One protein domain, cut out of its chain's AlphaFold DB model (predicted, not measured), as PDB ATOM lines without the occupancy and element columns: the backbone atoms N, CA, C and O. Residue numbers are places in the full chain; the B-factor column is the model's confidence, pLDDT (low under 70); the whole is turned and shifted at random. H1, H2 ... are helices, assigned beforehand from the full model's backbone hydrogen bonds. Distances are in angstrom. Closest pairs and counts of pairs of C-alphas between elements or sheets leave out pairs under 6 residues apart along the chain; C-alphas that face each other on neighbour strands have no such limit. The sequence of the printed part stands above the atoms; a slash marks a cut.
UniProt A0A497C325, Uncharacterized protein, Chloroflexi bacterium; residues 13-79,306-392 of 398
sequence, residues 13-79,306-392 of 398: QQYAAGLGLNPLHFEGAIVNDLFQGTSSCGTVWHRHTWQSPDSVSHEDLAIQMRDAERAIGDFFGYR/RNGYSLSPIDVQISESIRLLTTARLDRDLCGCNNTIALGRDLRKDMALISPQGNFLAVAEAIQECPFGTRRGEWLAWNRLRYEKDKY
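What this domain is: This is residues 13 to 79 and 306 to 392 of the 398 residues of an uncharacterized protein of Chloroflexi bacterium (UniProt A0A497C325). The longest helix, H3, crosses H4, a helix in the middle of a flat body; H7 runs beside H4 the opposite way, H5 makes a corner with residues 324 to 329 of H4, and the short H1 packs across residues 319 to 323 of H4. Two long unnamed stretches, residues 27 to 57 and 349 to 364, reach far from this core, and residues 306 to 311 stick out. The printed part has 154 residues with seven named helices, H1 to H7 in order, and no named strand; it is all helix, though under half of the residues are in named elements. The whole is compact, with a radius of gyration of the C-alphas of 17.1 A, and spans 51 by 51 by 25 A.

How they stand to each other: H3, residues 58 to 76, touches H4, residues 316 to 329, at a steep tilt of 60 degrees, opposite ways; the closest C-alphas, of Met 65 and Thr 326, are 5.3 A apart. H4 is the hub, touching four helices, and the helix packing is mostly crossed. H7, residues 376 to 392, touches H4 at a shallow tilt of 32 degrees, only just short of steep, opposite ways, with the C-alphas of Ser 321 and Ala 381 closest at 4.4 A. H5, residues 338 to 348, touches H4 about perpendicular, at 86 degrees, closest at the C-alphas of Ala 328 and Arg 348, 4.3 A. H5 and H7 touch only at their ends, closest at the C-alphas of Leu 347 and Gly 377, 4.5 A. H1, residues 13 to 18, touches H4 about perpendicular, at 88 degrees, closest at the C-alphas of Tyr 15 and Arg 323, 5.9 A. H2, residues 23 to 26, touches H1, with the C-alphas of Gln 13 and Pro 23 closest at 6.7 A. H6, residues 365 to 368, is close to H7 but not clearly touching, closest at the C-alphas of Ile 367 and Trp 379, 6.5 A. H3 and H5 are apart. Every O i to N i+4 pair is within hydrogen-bond range in H1, H3, H4 and H5, and 9 of 13 are in H7; H2 and H6 are too short for such a pair.

Where its parts are: H3 is 26.6 A long, from C-alpha 58 at (140.053, 73.446, 150.867). H7 is 25.0 A long, ends at C-alpha 392 at (158.360, 97.375, 162.239), and has a kink of 31 degrees near residue 386. H4 is 20.0 A long and H5 15.3 A. H1 begins at C-alpha 13 at (149.322, 75.158, 147.534).

The domain as a whole: The C-alphas farthest apart, of Asp 33 and Ala 362, are 53.0 A apart. Residues 80 to 305 are not printed, and C-alphas 79 and 306 are 16.5 A apart across the cut. The links H2 to H3 and H5 to H6 are long. The model's pLDDT is under 70 at residues 37 to 42, 355 to 356, 358 to 363 and 391 to 392.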
ATOM      1  N   GLN A  13     148.258  76.057 147.965       96.50
ATOM      2  CA  GLN A  13     149.322  75.158 147.534       96.50
ATOM      3  C   GLN A  13     150.660  75.519 148.178       96.50
ATOM      4  O   GLN A  13     151.429  74.627 148.521       96.50
ATOM      5  N   GLN A  14     150.917  76.806 148.443       95.62
ATOM      6  CA  GLN A  14     152.092  77.225 149.213       95.62
ATOM      7  C   GLN A  14     151.980  76.762 150.676       95.62
ATOM      8  O   GLN A  14     152.968  76.318 151.266       95.62
ATOM      9  N   TYR A  15     150.772  76.797 151.251       96.88
ATOM     10  CA  TYR A  15     150.499  76.186 152.554       96.88
ATOM     11  C   TYR A  15     150.778  74.675 152.534       96.88
ATOM     12  O   TYR A  15     151.495  74.172 153.402       96.88
ATOM     13  N   ALA A  16     150.262  73.965 151.525       96.25
ATOM     14  CA  ALA A  16     150.405  72.519 151.393       96.25
ATOM     15  C   ALA A  16     151.869  72.090 151.213       96.25
ATOM     16  O   ALA A  16     152.359  71.243 151.966       96.25
ATOM     17  N   ALA A  17     152.593  72.740 150.298       95.19
ATOM     18  CA  ALA A  17     154.023  72.532 150.085       95.19
ATOM     19  C   ALA A  17     154.819  72.771 151.375       95.19
ATOM     20  O   ALA A  17     155.687  71.981 151.739       95.19
ATOM     21  N   GLY A  18     154.456  73.809 152.133       94.88
ATOM     22  CA  GLY A  18     155.062  74.118 153.422       94.88
ATOM     23  C   GLY A  18     154.857  73.063 154.518       94.88
ATOM     24  O   GLY A  18     155.641  73.006 155.464       94.88
ATOM     25  N   LEU A  19     153.812  72.237 154.416       94.62
ATOM     26  CA  LEU A  19     153.579  71.085 155.294       94.62
ATOM     27  C   LEU A  19     154.169  69.778 154.742       94.62
ATOM     28  O   LEU A  19     154.038  68.736 155.387       94.62
ATOM     29  N   GLY A  20     154.789  69.812 153.560       93.00
ATOM     30  CA  GLY A  20     155.247  68.616 152.858       93.00
ATOM     31  C   GLY A  20     154.096  67.732 152.370       93.00
ATOM     32  O   GLY A  20     154.249  66.515 152.290       93.00
ATOM     33  N   LEU A  21     152.926  68.318 152.095       93.00
ATOM     34  CA  LEU A  21     151.829  67.606 151.445       93.00
ATOM     35  C   LEU A  21     152.159  67.379 149.970       93.00
ATOM     36  O   LEU A  21     152.716  68.256 149.311       93.00
ATOM     37  N   ASN A  22     151.773  66.216 149.443       92.25
ATOM     38  CA  ASN A  22     151.840  65.981 148.006       92.25
ATOM     39  C   ASN A  22     150.872  66.959 147.301       92.25
ATOM     40  O   ASN A  22     149.676  66.936 147.618       92.25
ATOM     41  N   PRO A  23     151.356  67.806 146.372       93.56
ATOM     42  CA  PRO A  23     150.537  68.849 145.758       93.56
ATOM     43  C   PRO A  23     149.391  68.274 144.919       93.56
ATOM     44  O   PRO A  23     148.308  68.848 144.877       93.56
ATOM     45  N   LEU A  24     149.587  67.101 144.320       93.38
ATOM     46  CA  LEU A  24     148.583  66.434 143.506       93.38
ATOM     47  C   LEU A  24     147.405  65.926 144.338       93.38
ATOM     48  O   LEU A  24     146.246  66.210 144.041       93.38
ATOM     49  N   HIS A  25     147.719  65.226 145.431       92.50
ATOM     50  CA  HIS A  25     146.707  64.728 146.363       92.50
ATOM     51  C   HIS A  25     145.960  65.881 147.033       92.50
ATOM     52  O   HIS A  25     144.767  65.757 147.318       92.50
ATOM     53  N   PHE A  26     146.664  66.989 147.283       95.25
ATOM     54  CA  PHE A  26     146.061  68.223 147.761       95.25
ATOM     55  C   PHE A  26     145.082  68.790 146.726       95.25
ATOM     56  O   PHE A  26     143.962  69.112 147.069       95.25
ATOM     57  N   GLU A  27     145.390  68.793 145.431       95.50
ATOM     58  CA  GLU A  27     144.440  69.274 144.416       95.50
ATOM     59  C   GLU A  27     143.259  68.343 144.095       95.50
ATOM     60  O   GLU A  27     142.449  68.655 143.213       95.50
ATOM     61  N   GLY A  28     143.103  67.226 144.809       94.06
ATOM     62  CA  GLY A  28     142.030  66.272 144.530       94.06
ATOM     63  C   GLY A  28     142.396  65.223 143.474       94.06
ATOM     64  O   GLY A  28     141.503  64.550 142.956       94.06
ATOM     65  N   ALA A  29     143.676  65.112 143.107       94.00
ATOM     66  CA  ALA A  29     144.130  64.404 141.916       94.00
ATOM     67  C   ALA A  29     145.118  63.259 142.187       94.00
ATOM     68  O   ALA A  29     145.776  63.205 143.226       94.00
ATOM     69  N   ILE A  30     145.215  62.347 141.214       93.38
ATOM     70  CA  ILE A  30     146.140  61.204 141.187       93.38
ATOM     71  C   ILE A  30     146.747  61.002 139.792       93.38
ATOM     72  O   ILE A  30     146.179  61.415 138.776       93.38
ATOM     73  N   VAL A  31     147.871  60.283 139.753       91.69
ATOM     74  CA  VAL A  31     148.425  59.669 138.537       91.69
ATOM     75  C   VAL A  31     148.550  58.176 138.801       91.69
ATOM     76  O   VAL A  31     149.305  57.777 139.683       91.69
ATOM     77  N   ASN A  32     147.820  57.352 138.046       85.69
ATOM     78  CA  ASN A  32     147.665  55.917 138.322       85.69
ATOM     79  C   ASN A  32     148.986  55.129 138.409       85.69
ATOM     80  O   ASN A  32     149.008  54.094 139.064       85.69
ATOM     81  N   ASP A  33     150.076  55.616 137.813       84.38
ATOM     82  CA  ASP A  33     151.355  54.893 137.765       84.38
ATOM     83  C   ASP A  33     152.500  55.586 138.526       84.38
ATOM     84  O   ASP A  33     153.417  54.914 138.992       84.38
ATOM     85  N   LEU A  34     152.422  56.906 138.724       85.81
ATOM     86  CA  LEU A  34     153.476  57.714 139.362       85.81
ATOM     87  C   LEU A  34     153.104  58.130 140.789       85.81
ATOM     88  O   LEU A  34     153.886  57.995 141.728       85.81
ATOM     89  N   PHE A  35     151.869  58.600 140.958       82.81
ATOM     90  CA  PHE A  35     151.323  59.114 142.211       82.81
ATOM     91  C   PHE A  35     150.057  58.342 142.550       82.81
ATOM     92  O   PHE A  35     148.937  58.858 142.497       82.81
ATOM     93  N   GLN A  36     150.256  57.059 142.849       75.06
ATOM     94  CA  GLN A  36     149.167  56.181 143.227       75.06
ATOM     95  C   GLN A  36     148.551  56.653 144.541       75.06
ATOM     96  O   GLN A  36     149.240  56.805 145.556       75.06
ATOM     97  N   GLY A  37     147.224  56.780 144.539       66.06
ATOM     98  CA  GLY A  37     146.421  56.825 145.754       66.06
ATOM     99  C   GLY A  37     146.485  55.470 146.455       66.06
ATOM    100  O   GLY A  37     145.537  54.693 146.415       66.06
ATOM    101  N   THR A  38     147.636  55.123 147.029       60.12
ATOM    102  CA  THR A  38     147.763  53.891 147.806       60.12
ATOM    103  C   THR A  38     146.877  54.001 149.043       60.12
ATOM    104  O   THR A  38     146.843  55.028 149.716       60.12
ATOM    105  N   SER A  39     146.142  52.931 149.341       57.16
ATOM    106  CA  SER A  39     145.062  52.871 150.338       57.16
ATOM    107  C   SER A  39     145.463  53.162 151.794       57.16
ATOM    108  O   SER A  39     144.611  53.115 152.680       57.16
ATOM    109  N   SER A  40     146.743  53.418 152.075       64.94
ATOM    110  CA  SER A  40     147.275  53.598 153.430       64.94
ATOM    111  C   SER A  40     147.314  55.055 153.894       64.94
ATOM    112  O   SER A  40     147.206  55.311 155.093       64.94
ATOM    113  N   CYS A  41     147.436  56.011 152.973       65.50
ATOM    114  CA  CYS A  41     147.245  57.426 153.259       65.50
ATOM    115  C   CYS A  41     145.884  57.818 152.690       65.50
ATOM    116  O   CYS A  41     145.582  57.448 151.562       65.50
ATOM    117  N   GLY A  42     145.049  58.482 153.490       61.97
ATOM    118  CA  GLY A  42     143.644  58.733 153.166       61.97
ATOM    119  C   GLY A  42     143.399  59.379 151.796       61.97
ATOM    120  O   GLY A  42     144.314  59.843 151.120       61.97
ATOM    121  N   THR A  43     142.120  59.391 151.427       77.69
ATOM    122  CA  THR A  43     141.526  59.987 150.223       77.69
ATOM    123  C   THR A  43     142.130  61.339 149.824       77.69
ATOM    124  O   THR A  43     142.701  62.064 150.634       77.69
ATOM    125  N   VAL A  44     141.978  61.715 148.558       90.81
ATOM    126  CA  VAL A  44     142.376  63.044 148.082       90.81
ATOM    127  C   VAL A  44     141.705  64.171 148.882       90.81
ATOM    128  O   VAL A  44     140.659  63.981 149.507       90.81
ATOM    129  N   TRP A  45     142.308  65.358 148.882       94.31
ATOM    130  CA  TRP A  45     141.682  66.532 149.483       94.31
ATOM    131  C   TRP A  45     140.468  66.952 148.663       94.31
ATOM    132  O   TRP A  45     140.516  67.089 147.441       94.31
ATOM    133  N   HIS A  46     139.360  67.173 149.359       94.88
ATOM    134  CA  HIS A  46     138.143  67.647 148.731       94.88
ATOM    135  C   HIS A  46     138.052  69.167 148.795       94.88
ATOM    136  O   HIS A  46     138.525  69.819 149.732       94.88
ATOM    137  N   ARG A  47     137.394  69.748 147.792       95.00
ATOM    138  CA  ARG A  47     137.243  71.195 147.688       95.00
ATOM    139  C   ARG A  47     136.332  71.755 148.777       95.00
ATOM    140  O   ARG A  47     136.637  72.803 149.336       95.00
ATOM    141  N   HIS A  48     135.223  71.074 149.054       95.44
ATOM    142  CA  HIS A  48     134.177  71.550 149.958       95.44
ATOM    143  C   HIS A  48     133.990  70.622 151.155       95.44
ATOM    144  O   HIS A  48     134.092  69.402 151.038       95.44
ATOM    145  N   THR A  49     133.600  71.196 152.291       94.69
ATOM    146  CA  THR A  49     133.414  70.499 153.573       94.69
ATOM    147  C   THR A  49     132.408  69.343 153.513       94.69
ATOM    148  O   THR A  49     132.517  68.380 154.263       94.69
ATOM    149  N   TRP A  50     131.395  69.432 152.650       93.75
ATOM    150  CA  TRP A  50     130.345  68.412 152.533       93.75
ATOM    151  C   TRP A  50     130.779  67.176 151.735       93.75
ATOM    152  O   TRP A  50     130.096  66.159 151.804       93.75
ATOM    153  N   GLN A  51     131.877  67.254 150.975       93.69
ATOM    154  CA  GLN A  51     132.401  66.120 150.200       93.69
ATOM    155  C   GLN A  51     133.087  65.093 151.109       93.69
ATOM    156  O   GLN A  51     133.026  63.901 150.838       93.69
ATOM    157  N   SER A  52     133.691  65.551 152.209       92.31
ATOM    158  CA  SER A  52     134.242  64.694 153.257       92.31
ATOM    159  C   SER A  52     134.026  65.347 154.625       92.31
ATOM    160  O   SER A  52     134.703  66.325 154.954       92.31
ATOM    161  N   PRO A  53     133.081  64.843 155.439       91.50
ATOM    162  CA  PRO A  53     132.829  65.400 156.764       91.50
ATOM    163  C   PRO A  53     133.955  65.097 157.764       91.50
ATOM    164  O   PRO A  53     134.113  65.839 158.732       91.50
ATOM    165  N   ASP A  54     134.745  64.047 157.527       92.19
ATOM    166  CA  ASP A  54     135.738  63.544 158.486       92.19
ATOM    167  C   ASP A  54     137.116  64.206 158.343       92.19
ATOM    168  O   ASP A  54     137.931  64.154 159.267       92.19
ATOM    169  N   SER A  55     137.381  64.864 157.213       93.50
ATOM    170  CA  SER A  55     138.651  65.540 156.939       93.50
ATOM    171  C   SER A  55     138.472  67.033 156.664       93.50
ATOM    172  O   SER A  55     137.366  67.534 156.445       93.50
ATOM    173  N   VAL A  56     139.580  67.771 156.747       96.12
ATOM    174  CA  VAL A  56     139.642  69.180 156.339       96.12
ATOM    175  C   VAL A  56     139.516  69.283 154.817       96.12
ATOM    176  O   VAL A  56     140.190  68.561 154.084       96.12
ATOM    177  N   SER A  57     138.680  70.212 154.355       96.19
ATOM    178  CA  SER A  57     138.547  70.579 152.941       96.19
ATOM    179  C   SER A  57     139.343  71.845 152.591       96.19
ATOM    180  O   SER A  57     139.769  72.587 153.480       96.19
ATOM    181  N   HIS A  58     139.498  72.151 151.298       96.75
ATOM    182  CA  HIS A  58     140.053  73.446 150.867       96.75
ATOM    183  C   HIS A  58     139.242  74.635 151.373       96.75
ATOM    184  O   HIS A  58     139.815  75.665 151.717       96.75
ATOM    185  N   GLU A  59     137.918  74.498 151.427       96.62
ATOM    186  CA  GLU A  59     137.035  75.527 151.959       96.62
ATOM    187  C   GLU A  59     137.328  75.821 153.437       96.62
ATOM    188  O   GLU A  59     137.554  76.979 153.792       96.62
ATOM    189  N   ASP A  60     137.374  74.788 154.285       97.50
ATOM    190  CA  ASP A  60     137.661  74.956 155.716       97.50
ATOM    191  C   ASP A  60     139.056  75.555 155.926       97.50
ATOM    192  O   ASP A  60     139.240  76.466 156.736       97.50
ATOM    193  N   LEU A  61     140.034  75.072 155.152       97.69
ATOM    194  CA  LEU A  61     141.400  75.568 155.193       97.69
ATOM    195  C   LEU A  61     141.478  77.052 154.819       97.69
ATOM    196  O   LEU A  61     142.083  77.828 155.551       97.69
ATOM    197  N   ALA A  62     140.840  77.467 153.723       97.62
ATOM    198  CA  ALA A  62     140.850  78.856 153.274       97.62
ATOM    199  C   ALA A  62     140.169  79.803 154.272       97.62
ATOM    200  O   ALA A  62     140.643  80.919 154.486       97.62
ATOM    201  N   ILE A  63     139.080  79.362 154.916       97.56
ATOM    202  CA  ILE A  63     138.429  80.124 155.993       97.56
ATOM    203  C   ILE A  63     139.424  80.357 157.135       97.56
ATOM    204  O   ILE A  63     139.628  81.504 157.537       97.56
ATOM    205  N   GLN A  64     140.082  79.295 157.613       98.12
ATOM    206  CA  GLN A  64     141.036  79.403 158.717       98.12
ATOM    207  C   GLN A  64     142.287  80.203 158.342       98.12
ATOM    208  O   GLN A  64     142.775  80.977 159.163       98.12
ATOM    209  N   MET A  65     142.775  80.081 157.104       98.06
ATOM    210  CA  MET A  65     143.890  80.887 156.602       98.06
ATOM    211  C   MET A  65     143.539  82.369 156.588       98.06
ATOM    212  O   MET A  65     144.289  83.164 157.140       98.06
ATOM    213  N   ARG A  66     142.378  82.756 156.050       97.62
ATOM    214  CA  ARG A  66     141.935  84.158 156.049       97.62
ATOM    215  C   ARG A  66     141.820  84.724 157.470       97.62
ATOM    216  O   ARG A  66     142.177  85.876 157.721       97.62
ATOM    217  N   ASP A  67     141.313  83.930 158.410       98.00
ATOM    218  CA  ASP A  67     141.164  84.356 159.802       98.00
ATOM    219  C   ASP A  67     142.533  84.444 160.517       98.00
ATOM    220  O   ASP A  67     142.753  85.348 161.328       98.00
ATOM    221  N   ALA A  68     143.486  83.568 160.179       98.31
ATOM    222  CA  ALA A  68     144.882  83.650 160.616       98.31
ATOM    223  C   ALA A  68     145.599  84.885 160.040       98.31
ATOM    224  O   ALA A  68     146.260  85.612 160.781       98.31
ATOM    225  N   GLU A  69     145.424  85.165 158.748       97.88
ATOM    226  CA  GLU A  69     145.965  86.342 158.064       97.88
ATOM    227  C   GLU A  69     145.466  87.643 158.705       97.88
ATOM    228  O   GLU A  69     146.258  88.544 158.990       97.88
ATOM    229  N   ARG A  70     144.164  87.718 159.015       97.06
ATOM    230  CA  ARG A  70     143.583  88.853 159.742       97.06
ATOM    231  C   ARG A  70     144.194  89.004 161.132       97.06
ATOM    232  O   ARG A  70     144.626  90.098 161.465       97.06
ATOM    233  N   ALA A  71     144.275  87.924 161.910       97.56
ATOM    234  CA  ALA A  71     144.830  87.975 163.262       97.56
ATOM    235  C   ALA A  71     146.293  88.450 163.276       97.56
ATOM    236  O   ALA A  71     146.684  89.231 164.143       97.56
ATOM    237  N   ILE A  72     147.100  88.017 162.302       97.19
ATOM    238  CA  ILE A  72     148.487  88.477 162.158       97.19
ATOM    239  C   ILE A  72     148.529  89.949 161.722       97.19
ATOM    240  O   ILE A  72     149.327  90.715 162.260       97.19
ATOM    241  N   GLY A  73     147.654  90.371 160.804       95.38
ATOM    242  CA  GLY A  73     147.525  91.781 160.419       95.38
ATOM    243  C   GLY A  73     147.150  92.684 161.596       95.38
ATOM    244  O   GLY A  73     147.787  93.714 161.807       95.38
ATOM    245  N   ASP A  74     146.190  92.260 162.420       94.00
ATOM    246  CA  ASP A  74     145.772  92.973 163.631       94.00
ATOM    247  C   ASP A  74     146.909  93.036 164.667       94.00
ATOM    248  O   ASP A  74     147.105  94.059 165.322       94.00
ATOM    249  N   PHE A  75     147.713  91.973 164.786       94.50
ATOM    250  CA  PHE A  75     148.884  91.941 165.669       94.50
ATOM    251  C   PHE A  75     149.967  92.958 165.270       94.50
ATOM    252  O   PHE A  75     150.604  93.553 166.154       94.50
ATOM    253  N   PHE A  76     150.176  93.151 163.966       93.31
ATOM    254  CA  PHE A  76     151.134  94.114 163.419       93.31
ATOM    255  C   PHE A  76     150.580  95.541 163.300       93.31
ATOM    256  O   PHE A  76     151.356  96.491 163.351       93.31
ATOM    257  N   GLY A  77     149.264  95.706 163.154       90.56
ATOM    258  CA  GLY A  77     148.627  96.999 162.878       90.56
ATOM    259  C   GLY A  77     148.698  97.433 161.406       90.56
ATOM    260  O   GLY A  77     148.466  98.598 161.091       90.56
ATOM    261  N   TYR A  78     149.026  96.519 160.488       93.62
ATOM    262  CA  TYR A  78     149.046  96.763 159.042       93.62
ATOM    263  C   TYR A  78     148.703  95.484 158.263       93.62
ATOM    264  O   TYR A  78     148.711  94.380 158.808       93.62
ATOM    265  N   ARG A  79     148.398  95.607 156.963       95.81
ATOM    266  CA  ARG A  79     148.126  94.435 156.113       95.81
ATOM    267  C   ARG A  79     149.394  93.645 155.821       95.81
ATOM    268  O   ARG A  79     150.392  94.188 155.361       95.81
ATOM    269  N   ARG A 306     160.126  92.285 145.991       91.12
ATOM    270  CA  ARG A 306     160.608  93.553 145.413       91.12
ATOM    271  C   ARG A 306     161.828  93.375 144.510       91.12
ATOM    272  O   ARG A 306     161.972  94.107 143.538       91.12
ATOM    273  N   ASN A 307     162.687  92.413 144.834       91.50
ATOM    274  CA  ASN A 307     163.886  92.099 144.062       91.50
ATOM    275  C   ASN A 307     163.631  91.096 142.919       91.50
ATOM    276  O   ASN A 307     164.567  90.769 142.195       91.50
ATOM    277  N   GLY A 308     162.400  90.593 142.760       88.69
ATOM    278  CA  GLY A 308     162.050  89.605 141.734       88.69
ATOM    279  C   GLY A 308     162.575  88.190 141.999       88.69
ATOM    280  O   GLY A 308     162.610  87.375 141.084       88.69
ATOM    281  N   TYR A 309     162.988  87.877 143.231       88.69
ATOM    282  CA  TYR A 309     163.396  86.524 143.634       88.69
ATOM    283  C   TYR A 309     162.213  85.630 144.014       88.69
ATOM    284  O   TYR A 309     162.340  84.408 144.013       88.69
ATOM    285  N   SER A 310     161.073  86.228 144.358       90.81
ATOM    286  CA  SER A 310     159.847  85.519 144.717       90.81
ATOM    287  C   SER A 310     158.652  86.136 144.007       90.81
ATOM    288  O   SER A 310     158.521  87.354 143.938       90.81
ATOM    289  N   LEU A 311     157.740  85.291 143.529       90.50
ATOM    290  CA  LEU A 311     156.470  85.729 142.942       90.50
ATOM    291  C   LEU A 311     155.386  85.970 144.007       90.50
ATOM    292  O   LEU A 311     154.299  86.460 143.700       90.50
ATOM    293  N   SER A 312     155.668  85.636 145.271       92.88
ATOM    294  CA  SER A 312     154.735  85.799 146.384       92.88
ATOM    295  C   SER A 312     155.023  87.102 147.137       92.88
ATOM    296  O   SER A 312     156.131  87.263 147.652       92.88
ATOM    297  N   PRO A 313     154.057  88.034 147.246       93.50
ATOM    298  CA  PRO A 313     154.290  89.323 147.897       93.50
ATOM    299  C   PRO A 313     154.441  89.208 149.416       93.50
ATOM    300  O   PRO A 313     154.954  90.128 150.056       93.50
ATOM    301  N   ILE A 314     153.986  88.097 149.998       95.25
ATOM    302  CA  ILE A 314     154.062  87.853 151.432       95.25
ATOM    303  C   ILE A 314     155.452  87.354 151.829       95.25
ATOM    304  O   ILE A 314     156.079  86.564 151.126       95.25
ATOM    305  N   ASP A 315     155.925  87.807 152.986       95.00
ATOM    306  CA  ASP A 315     157.179  87.336 153.561       95.00
ATOM    307  C   ASP A 315     157.105  85.849 153.943       95.00
ATOM    308  O   ASP A 315     156.077  85.367 154.432       95.00
ATOM    309  N   VAL A 316     158.208  85.119 153.746       94.25
ATOM    310  CA  VAL A 316     158.284  83.682 154.034       94.25
ATOM    311  C   VAL A 316     157.977  83.398 155.506       94.25
ATOM    312  O   VAL A 316     157.179  82.508 155.787       94.25
ATOM    313  N   GLN A 317     158.517  84.172 156.454       95.44
ATOM    314  CA  GLN A 317     158.269  83.969 157.888       95.44
ATOM    315  C   GLN A 317     156.802  84.210 158.254       95.44
ATOM    316  O   GLN A 317     156.236  83.480 159.077       95.44
ATOM    317  N   ILE A 318     156.163  85.199 157.623       96.44
ATOM    318  CA  ILE A 318     154.726  85.451 157.794       96.44
ATOM    319  C   ILE A 318     153.916  84.287 157.210       96.44
ATOM    320  O   ILE A 318     153.036  83.770 157.895       96.44
ATOM    321  N   SER A 319     154.249  83.820 156.004       96.50
ATOM    322  CA  SER A 319     153.612  82.662 155.358       96.50
ATOM    323  C   SER A 319     153.703  81.396 156.220       96.50
ATOM    324  O   SER A 319     152.707  80.705 156.451       96.50
ATOM    325  N   GLU A 320     154.871  81.121 156.806       97.06
ATOM    326  CA  GLU A 320     155.022  79.996 157.729       97.06
ATOM    327  C   GLU A 320     154.221  80.178 159.025       97.06
ATOM    328  O   GLU A 320     153.684  79.211 159.567       97.06
ATOM    329  N   SER A 321     154.120  81.409 159.529       98.00
ATOM    330  CA  SER A 321     153.331  81.719 160.725       98.00
ATOM    331  C   SER A 321     151.831  81.562 160.465       98.00
ATOM    332  O   SER A 321     151.135  80.992 161.305       98.00
ATOM    333  N   ILE A 322     151.342  81.954 159.280       98.25
ATOM    334  CA  ILE A 322     149.972  81.670 158.824       98.25
ATOM    335  C   ILE A 322     149.744  80.166 158.789       98.25
ATOM    336  O   ILE A 322     148.731  79.703 159.305       98.25
ATOM    337  N   ARG A 323     150.680  79.385 158.236       98.19
ATOM    338  CA  ARG A 323     150.570  77.920 158.170       98.19
ATOM    339  C   ARG A 323     150.416  77.302 159.561       98.19
ATOM    340  O   ARG A 323     149.489  76.521 159.784       98.19
ATOM    341  N   LEU A 324     151.279  77.682 160.503       98.38
ATOM    342  CA  LEU A 324     151.240  77.205 161.891       98.38
ATOM    343  C   LEU A 324     149.929  77.583 162.595       98.38
ATOM    344  O   LEU A 324     149.283  76.721 163.193       98.38
ATOM    345  N   LEU A 325     149.524  78.851 162.480       98.38
ATOM    346  CA  LEU A 325     148.312  79.388 163.094       98.38
ATOM    347  C   LEU A 325     147.047  78.738 162.520       98.38
ATOM    348  O   LEU A 325     146.174  78.304 163.266       98.38
ATOM    349  N   THR A 326     146.985  78.603 161.197       98.50
ATOM    350  CA  THR A 326     145.895  77.930 160.482       98.50
ATOM    351  C   THR A 326     145.776  76.483 160.941       98.50
ATOM    352  O   THR A 326     144.704  76.060 161.363       98.50
ATOM    353  N   THR A 327     146.885  75.732 160.934       98.38
ATOM    354  CA  THR A 327     146.873  74.306 161.299       98.38
ATOM    355  C   THR A 327     146.415  74.111 162.740       98.38
ATOM    356  O   THR A 327     145.635  73.206 163.030       98.38
ATOM    357  N   ALA A 328     146.860  74.988 163.644       98.25
ATOM    358  CA  ALA A 328     146.452  74.970 165.041       98.25
ATOM    359  C   ALA A 328     144.958  75.254 165.236       98.25
ATOM    360  O   ALA A 328     144.402  74.824 166.243       98.25
ATOM    361  N   ARG A 329     144.293  75.946 164.306       98.31
ATOM    362  CA  ARG A 329     142.876  76.327 164.409       98.31
ATOM    363  C   ARG A 329     141.908  75.385 163.701       98.31
ATOM    364  O   ARG A 329     140.713  75.477 163.941       98.31
ATOM    365  N   LEU A 330     142.398  74.450 162.891       97.88
ATOM    366  CA  LEU A 330     141.550  73.463 162.223       97.88
ATOM    367  C   LEU A 330     140.861  72.533 163.232       97.88
ATOM    368  O   LEU A 330     141.510  71.911 164.070       97.88
ATOM    369  N   ASP A 331     139.550  72.355 163.108       96.81
ATOM    370  CA  ASP A 331     138.799  71.465 164.003       96.81
ATOM    371  C   ASP A 331     138.957  69.979 163.639       96.81
ATOM    372  O   ASP A 331     138.825  69.102 164.492       96.81
ATOM    373  N   ARG A 332     139.313  69.675 162.386       95.88
ATOM    374  CA  ARG A 332     139.432  68.304 161.858       95.88
ATOM    375  C   ARG A 332     140.870  67.939 161.520       95.88
ATOM    376  O   ARG A 332     141.730  68.807 161.382       95.88
ATOM    377  N   ASP A 333     141.135  66.641 161.426       95.25
ATOM    378  CA  ASP A 333     142.440  66.155 160.985       95.25
ATOM    379  C   ASP A 333     142.699  66.537 159.519       95.25
ATOM    380  O   ASP A 333     141.797  66.541 158.675       95.25
ATOM    381  N   LEU A 334     143.960  66.854 159.225       94.56
ATOM    382  CA  LEU A 334     144.425  67.064 157.858       94.56
ATOM    383  C   LEU A 334     144.259  65.772 157.060       94.56
ATOM    384  O   LEU A 334     144.566  64.689 157.563       94.56
ATOM    385  N   CYS A 335     143.843  65.887 155.801       91.75
ATOM    386  CA  CYS A 335     143.881  64.737 154.912       91.75
ATOM    387  C   CYS A 335     145.344  64.437 154.539       91.75
ATOM    388  O   CYS A 335     146.099  65.343 154.174       91.75
ATOM    389  N   GLY A 336     145.785  63.189 154.673       87.56
ATOM    390  CA  GLY A 336     147.160  62.812 154.352       87.56
ATOM    391  C   GLY A 336     147.651  61.570 155.086       87.56
ATOM    392  O   GLY A 336     146.879  60.796 155.649       87.56
ATOM    393  N   CYS A 337     148.968  61.379 155.059       87.06
ATOM    394  CA  CYS A 337     149.630  60.272 155.740       87.06
ATOM    395  C   CYS A 337     149.749  60.510 157.257       87.06
ATOM    396  O   CYS A 337     149.615  61.632 157.753       87.06
ATOM    397  N   ASN A 338     150.111  59.448 157.987       90.50
ATOM    398  CA  ASN A 338     150.294  59.463 159.444       90.50
ATOM    399  C   ASN A 338     151.163  60.625 159.950       90.50
ATOM    400  O   ASN A 338     150.851  61.203 160.986       90.50
ATOM    401  N   ASN A 339     152.214  61.004 159.216       90.81
ATOM    402  CA  ASN A 339     153.106  62.097 159.613       90.81
ATOM    403  C   ASN A 339     152.405  63.463 159.590       90.81
ATOM    404  O   ASN A 339     152.536  64.232 160.538       90.81
ATOM    405  N   THR A 340     151.622  63.751 158.547       91.94
ATOM    406  CA  THR A 340     150.866  65.007 158.431       91.94
ATOM    407  C   THR A 340     149.777  65.085 159.496       91.94
ATOM    408  O   THR A 340     149.624  66.115 160.151       91.94
ATOM    409  N   ILE A 341     149.052  63.985 159.719       93.56
ATOM    410  CA  ILE A 341     148.024  63.910 160.763       93.56
ATOM    411  C   ILE A 341     148.659  64.109 162.144       93.56
ATOM    412  O   ILE A 341     148.151  64.886 162.953       93.56
ATOM    413  N   ALA A 342     149.792  63.454 162.414       95.00
ATOM    414  CA  ALA A 342     150.524  63.605 163.668       95.00
ATOM    415  C   ALA A 342     151.001  65.048 163.882       95.00
ATOM    416  O   ALA A 342     150.798  65.590 164.967       95.00
ATOM    417  N   LEU A 343     151.555  65.691 162.849       95.75
ATOM    418  CA  LEU A 343     151.953  67.099 162.895       95.75
ATOM    419  C   LEU A 343     150.753  68.016 163.165       95.75
ATOM    420  O   LEU A 343     150.817  68.871 164.045       95.75
ATOM    421  N   GLY A 344     149.640  67.821 162.455       96.19
ATOM    422  CA  GLY A 344     148.423  68.607 162.655       96.19
ATOM    423  C   GLY A 344     147.857  68.460 164.069       96.19
ATOM    424  O   GLY A 344     147.474  69.443 164.697       96.19
ATOM    425  N   ARG A 345     147.842  67.243 164.624       96.19
ATOM    426  CA  ARG A 345     147.430  66.998 166.018       96.19
ATOM    427  C   ARG A 345     148.396  67.615 167.027       96.19
ATOM    428  O   ARG A 345     147.941  68.171 168.024       96.19
ATOM    429  N   ASP A 346     149.699  67.564 166.766       96.38
ATOM    430  CA  ASP A 346     150.709  68.181 167.627       96.38
ATOM    431  C   ASP A 346     150.575  69.712 167.667       96.38
ATOM    432  O   ASP A 346     150.572  70.303 168.745       96.38
ATOM    433  N   LEU A 347     150.367  70.357 166.516       97.25
ATOM    434  CA  LEU A 347     150.167  71.808 166.430       97.25
ATOM    435  C   LEU A 347     148.866  72.276 167.098       97.25
ATOM    436  O   LEU A 347     148.810  73.395 167.612       97.25
ATOM    437  N   ARG A 348     147.837  71.426 167.132       96.81
ATOM    438  CA  ARG A 348     146.553  71.707 167.796       96.81
ATOM    439  C   ARG A 348     146.552  71.429 169.291       96.81
ATOM    440  O   ARG A 348     145.603  71.817 169.969       96.81
ATOM    441  N   LYS A 349     147.587  70.769 169.815       94.94
ATOM    442  CA  LYS A 349     147.688  70.463 171.241       94.94
ATOM    443  C   LYS A 349     147.670  71.761 172.047       94.94
ATOM    444  O   LYS A 349     148.522  72.629 171.854       94.94
ATOM    445  N   ASP A 350     146.707  71.869 172.953       93.38
ATOM    446  CA  ASP A 350     146.633  72.971 173.905       93.38
ATOM    447  C   ASP A 350     147.764  72.834 174.929       93.38
ATOM    448  O   ASP A 350     147.844  71.842 175.656       93.38
ATOM    449  N   MET A 351     148.666  73.813 174.964       91.19
ATOM    450  CA  MET A 351     149.807  73.802 175.877       91.19
ATOM    451  C   MET A 351     149.447  74.300 177.278       91.19
ATOM    452  O   MET A 351     150.259  74.155 178.192       91.19
ATOM    453  N   ALA A 352     148.238  74.838 177.479       88.00
ATOM    454  CA  ALA A 352     147.722  75.116 178.815       88.00
ATOM    455  C   ALA A 352     147.333  73.829 179.572       88.00
ATOM    456  O   ALA A 352     147.227  73.839 180.799       88.00
ATOM    457  N   LEU A 353     147.160  72.711 178.853       84.12
ATOM    458  CA  LEU A 353     146.762  71.412 179.393       84.12
ATOM    459  C   LEU A 353     147.943  70.428 179.324       84.12
ATOM    460  O   LEU A 353     148.300  69.919 178.264       84.12
ATOM    461  N   ILE A 354     148.570  70.124 180.464       70.38
ATOM    462  CA  ILE A 354     149.777  69.271 180.495       70.38
ATOM    463  C   ILE A 354     149.435  67.773 180.457       70.38
ATOM    464  O   ILE A 354     150.214  66.974 179.933       70.38
ATOM    465  N   SER A 355     148.262  67.370 180.957       69.44
ATOM    466  CA  SER A 355     147.835  65.964 180.966       69.44
ATOM    467  C   SER A 355     146.456  65.779 180.327       69.44
ATOM    468  O   SER A 355     145.591  66.636 180.528       69.44
ATOM    469  N   PRO A 356     146.190  64.625 179.685       61.75
ATOM    470  CA  PRO A 356     144.838  64.230 179.286       61.75
ATOM    471  C   PRO A 356     143.837  64.221 180.455       61.75
ATOM    472  O   PRO A 356     142.636  64.293 180.224       61.75
ATOM    473  N   GLN A 357     144.323  64.139 181.704       75.12
ATOM    474  CA  GLN A 357     143.511  64.168 182.925       75.12
ATOM    475  C   GLN A 357     143.268  65.582 183.500       75.12
ATOM    476  O   GLN A 357     142.713  65.695 184.587       75.12
ATOM    477  N   GLY A 358     143.654  66.662 182.806       57.34
ATOM    478  CA  GLY A 358     143.276  68.029 183.197       57.34
ATOM    479  C   GLY A 358     144.072  68.664 184.347       57.34
ATOM    480  O   GLY A 358     143.618  69.648 184.923       57.34
ATOM    481  N   ASN A 359     145.258  68.151 184.696       62.25
ATOM    482  CA  ASN A 359     146.124  68.830 185.664       62.25
ATOM    483  C   ASN A 359     146.709  70.129 185.078       62.25
ATOM    484  O   ASN A 359     147.493  70.093 184.124       62.25
ATOM    485  N   PHE A 360     146.353  71.260 185.691       57.38
ATOM    486  CA  PHE A 360     146.953  72.571 185.450       57.38
ATOM    487  C   PHE A 360     148.215  72.712 186.311       57.38
ATOM    488  O   PHE A 360     148.156  72.643 187.538       57.38
ATOM    489  N   LEU A 361     149.365  72.915 185.679       56.38
ATOM    490  CA  LEU A 361     150.585  73.410 186.322       56.38
ATOM    491  C   LEU A 361     150.904  74.762 185.692       56.38
ATOM    492  O   LEU A 361     150.435  75.024 184.586       56.38
ATOM    493  N   ALA A 362     151.655  75.608 186.404       57.84
ATOM    494  CA  ALA A 362     152.027  76.949 185.960       57.84
ATOM    495  C   ALA A 362     152.530  76.905 184.510       57.84
ATOM    496  O   ALA A 362     153.655  76.482 184.235       57.84
ATOM    497  N   VAL A 363     151.650  77.281 183.581       66.88
ATOM    498  CA  VAL A 363     152.002  77.457 182.180       66.88
ATOM    499  C   VAL A 363     153.097  78.515 182.175       66.88
ATOM    500  O   VAL A 363     152.994  79.491 182.921       66.88
ATOM    501  N   ALA A 364     154.155  78.311 181.386       78.62
ATOM    502  CA  ALA A 364     155.160  79.351 181.213       78.62
ATOM    503  C   ALA A 364     154.434  80.663 180.882       78.62
ATOM    504  O   ALA A 364     153.636  80.681 179.947       78.62
ATOM    505  N   GLU A 365     154.678  81.715 181.667       84.88
ATOM    506  CA  GLU A 365     153.983  83.009 181.581       84.88
ATOM    507  C   GLU A 365     153.913  83.514 180.130       84.88
ATOM    508  O   GLU A 365     152.855  83.906 179.649       84.88
ATOM    509  N   ALA A 366     154.989  83.296 179.368       85.88
ATOM    510  CA  ALA A 366     155.064  83.590 177.942       85.88
ATOM    511  C   ALA A 366     153.935  82.970 177.089       85.88
ATOM    512  O   ALA A 366     153.497  83.586 176.129       85.88
ATOM    513  N   ILE A 367     153.444  81.760 177.375       89.81
ATOM    514  CA  ILE A 367     152.334  81.168 176.599       89.81
ATOM    515  C   ILE A 367     151.020  81.899 176.902       89.81
ATOM    516  O   ILE A 367     150.197  82.049 176.004       89.81
ATOM    517  N   GLN A 368     150.827  82.376 178.135       90.12
ATOM    518  CA  GLN A 368     149.629  83.130 178.522       90.12
ATOM    519  C   GLN A 368     149.603  84.533 177.901       90.12
ATOM    520  O   GLN A 368     148.530  85.084 177.676       90.12
ATOM    521  N   GLU A 369     150.772  85.086 177.578       93.81
ATOM    522  CA  GLU A 369     150.919  86.359 176.864       93.81
ATOM    523  C   GLU A 369     150.651  86.250 175.351       93.81
ATOM    524  O   GLU A 369     150.576  87.270 174.664       93.81
ATOM    525  N   CYS A 370     150.514  85.034 174.807       95.62
ATOM    526  CA  CYS A 370     150.297  84.827 173.379       95.62
ATOM    527  C   CYS A 370     148.917  85.370 172.950       95.62
ATOM    528  O   CYS A 370     147.889  84.814 173.345       95.62
ATOM    529  N   PRO A 371     148.851  86.390 172.071       96.75
ATOM    530  CA  PRO A 371     147.583  86.999 171.665       96.75
ATOM    531  C   PRO A 371     146.745  86.094 170.751       96.75
ATOM    532  O   PRO A 371     145.572  86.375 170.518       96.75
ATOM    533  N   PHE A 372     147.333  85.028 170.198       97.50
ATOM    534  CA  PHE A 372     146.646  84.130 169.269       97.50
ATOM    535  C   PHE A 372     145.940  82.953 169.944       97.50
ATOM    536  O   PHE A 372     145.057  82.384 169.304       97.50
ATOM    537  N   GLY A 373     146.314  82.621 171.187       96.25
ATOM    538  CA  GLY A 373     145.806  81.480 171.952       96.25
ATOM    539  C   GLY A 373     146.916  80.592 172.532       96.25
ATOM    540  O   GLY A 373     148.103  80.921 172.469       96.25
ATOM    541  N   THR A 374     146.522  79.469 173.138       95.88
ATOM    542  CA  THR A 374     147.408  78.568 173.905       95.88
ATOM    543  C   THR A 374     147.802  77.296 173.152       95.88
ATOM    544  O   THR A 374     148.574  76.485 173.679       95.88
ATOM    545  N   ARG A 375     147.306  77.080 171.926       96.38
ATOM    546  CA  ARG A 375     147.678  75.900 171.131       96.38
ATOM    547  C   ARG A 375     149.130  76.004 170.669       96.38
ATOM    548  O   ARG A 375     149.659  77.092 170.435       96.38
ATOM    549  N   ARG A 376     149.794  74.859 170.498       96.50
ATOM    550  CA  ARG A 376     151.221  74.804 170.146       96.50
ATOM    551  C   ARG A 376     151.557  75.604 168.883       96.50
ATOM    552  O   ARG A 376     152.524  76.361 168.894       96.50
ATOM    553  N   GLY A 377     150.774  75.472 167.812       97.75
ATOM    554  CA  GLY A 377     151.010  76.221 166.574       97.75
ATOM    555  C   GLY A 377     150.732  77.723 166.698       97.75
ATOM    556  O   GLY A 377     151.443  78.509 166.077       97.75
ATOM    557  N   GLU A 378     149.791  78.135 167.555       98.25
ATOM    558  CA  GLU A 378     149.514  79.551 167.852       98.25
ATOM    559  C   GLU A 378     150.715  80.208 168.537       98.25
ATOM    560  O   GLU A 378     151.194  81.257 168.098       98.25
ATOM    561  N   TRP A 379     151.268  79.544 169.554       97.06
ATOM    562  CA  TRP A 379     152.470  80.013 170.238       97.06
ATOM    563  C   TRP A 379     153.702  80.012 169.330       97.06
ATOM    564  O   TRP A 379     154.472  80.969 169.355       97.06
ATOM    565  N   LEU A 380     153.899  78.976 168.503       97.00
ATOM    566  CA  LEU A 380     155.026  78.929 167.563       97.00
ATOM    567  C   LEU A 380     154.961  80.068 166.538       97.00
ATOM    568  O   LEU A 380     155.992  80.678 166.251       97.00
ATOM    569  N   ALA A 381     153.768  80.373 166.019       97.56
ATOM    570  CA  ALA A 381     153.554  81.512 165.131       97.56
ATOM    571  C   ALA A 381     153.891  82.832 165.842       97.56
ATOM    572  O   ALA A 381     154.702  83.614 165.350       97.56
ATOM    573  N   TRP A 382     153.354  83.061 167.043       97.38
ATOM    574  CA  TRP A 382     153.647  84.273 167.811       97.38
ATOM    575  C   TRP A 382     155.128  84.411 168.181       97.38
ATOM    576  O   TRP A 382     155.702  85.489 168.034       97.38
ATOM    577  N   ASN A 383     155.779  83.324 168.600       95.38
ATOM    578  CA  ASN A 383     157.194  83.328 168.966       95.38
ATOM    579  C   ASN A 383     158.102  83.719 167.789       95.38
ATOM    580  O   ASN A 383     159.152  84.316 168.008       95.38
ATOM    581  N   ARG A 384     157.695  83.422 166.549       95.00
ATOM    582  CA  ARG A 384     158.383  83.898 165.339       95.00
ATOM    583  C   ARG A 384     158.107  85.378 165.082       95.00
ATOM    584  O   ARG A 384     159.037  86.152 164.895       95.00
ATOM    585  N   LEU A 385     156.838  85.779 165.136       95.38
ATOM    586  CA  LEU A 385     156.406  87.131 164.767       95.38
ATOM    587  C   LEU A 385     156.798  88.211 165.784       95.38
ATOM    588  O   LEU A 385     156.986  89.364 165.403       95.38
ATOM    589  N   ARG A 386     156.939  87.874 167.072       93.38
ATOM    590  CA  ARG A 386     157.239  88.866 168.119       93.38
ATOM    591  C   ARG A 386     158.578  89.577 167.912       93.38
ATOM    592  O   ARG A 386     158.662  90.763 168.191       93.38
ATOM    593  N   TYR A 387     159.582  88.888 167.368       88.69
ATOM    594  CA  TYR A 387     160.887  89.490 167.070       88.69
ATOM    595  C   TYR A 387     160.864  90.367 165.815       88.69
ATOM    596  O   TYR A 387     161.684  91.272 165.678       88.69
ATOM    597  N   GLU A 388     159.928  90.111 164.901       85.50
ATOM    598  CA  GLU A 388     159.723  90.957 163.726       85.50
ATOM    599  C   GLU A 388     158.972  92.237 164.094       85.50
ATOM    600  O   GLU A 388     159.313  93.307 163.603       85.50
ATOM    601  N   LYS A 389     158.003  92.168 165.016       79.75
ATOM    602  CA  LYS A 389     157.217  93.337 165.445       79.75
ATOM    603  C   LYS A 389     158.092  94.503 165.915       79.75
ATOM    604  O   LYS A 389     157.824  95.644 165.540       79.75
ATOM    605  N   ASP A 390     159.163  94.215 166.649       73.00
ATOM    606  CA  ASP A 390     160.099  95.232 167.147       73.00
ATOM    607  C   ASP A 390     160.880  95.936 166.025       73.00
ATOM    608  O   ASP A 390     161.337  97.064 166.206       73.00
ATOM    609  N   LYS A 391     161.006  95.319 164.841       67.31
ATOM    610  CA  LYS A 391     161.622  95.957 163.669       67.31
ATOM    611  C   LYS A 391     160.676  96.918 162.951       67.31
ATOM    612  O   LYS A 391     161.149  97.806 162.245       67.31
ATOM    613  N   TYR A 392     159.362  96.733 163.096       63.12
ATOM    614  CA  TYR A 392     158.360  97.375 162.239       63.12
ATOM    615  C   TYR A 392     157.522  98.466 162.919       63.12
ATOM    616  O   TYR A 392     156.756  99.132 162.227       63.12
TER     617      TYR A 392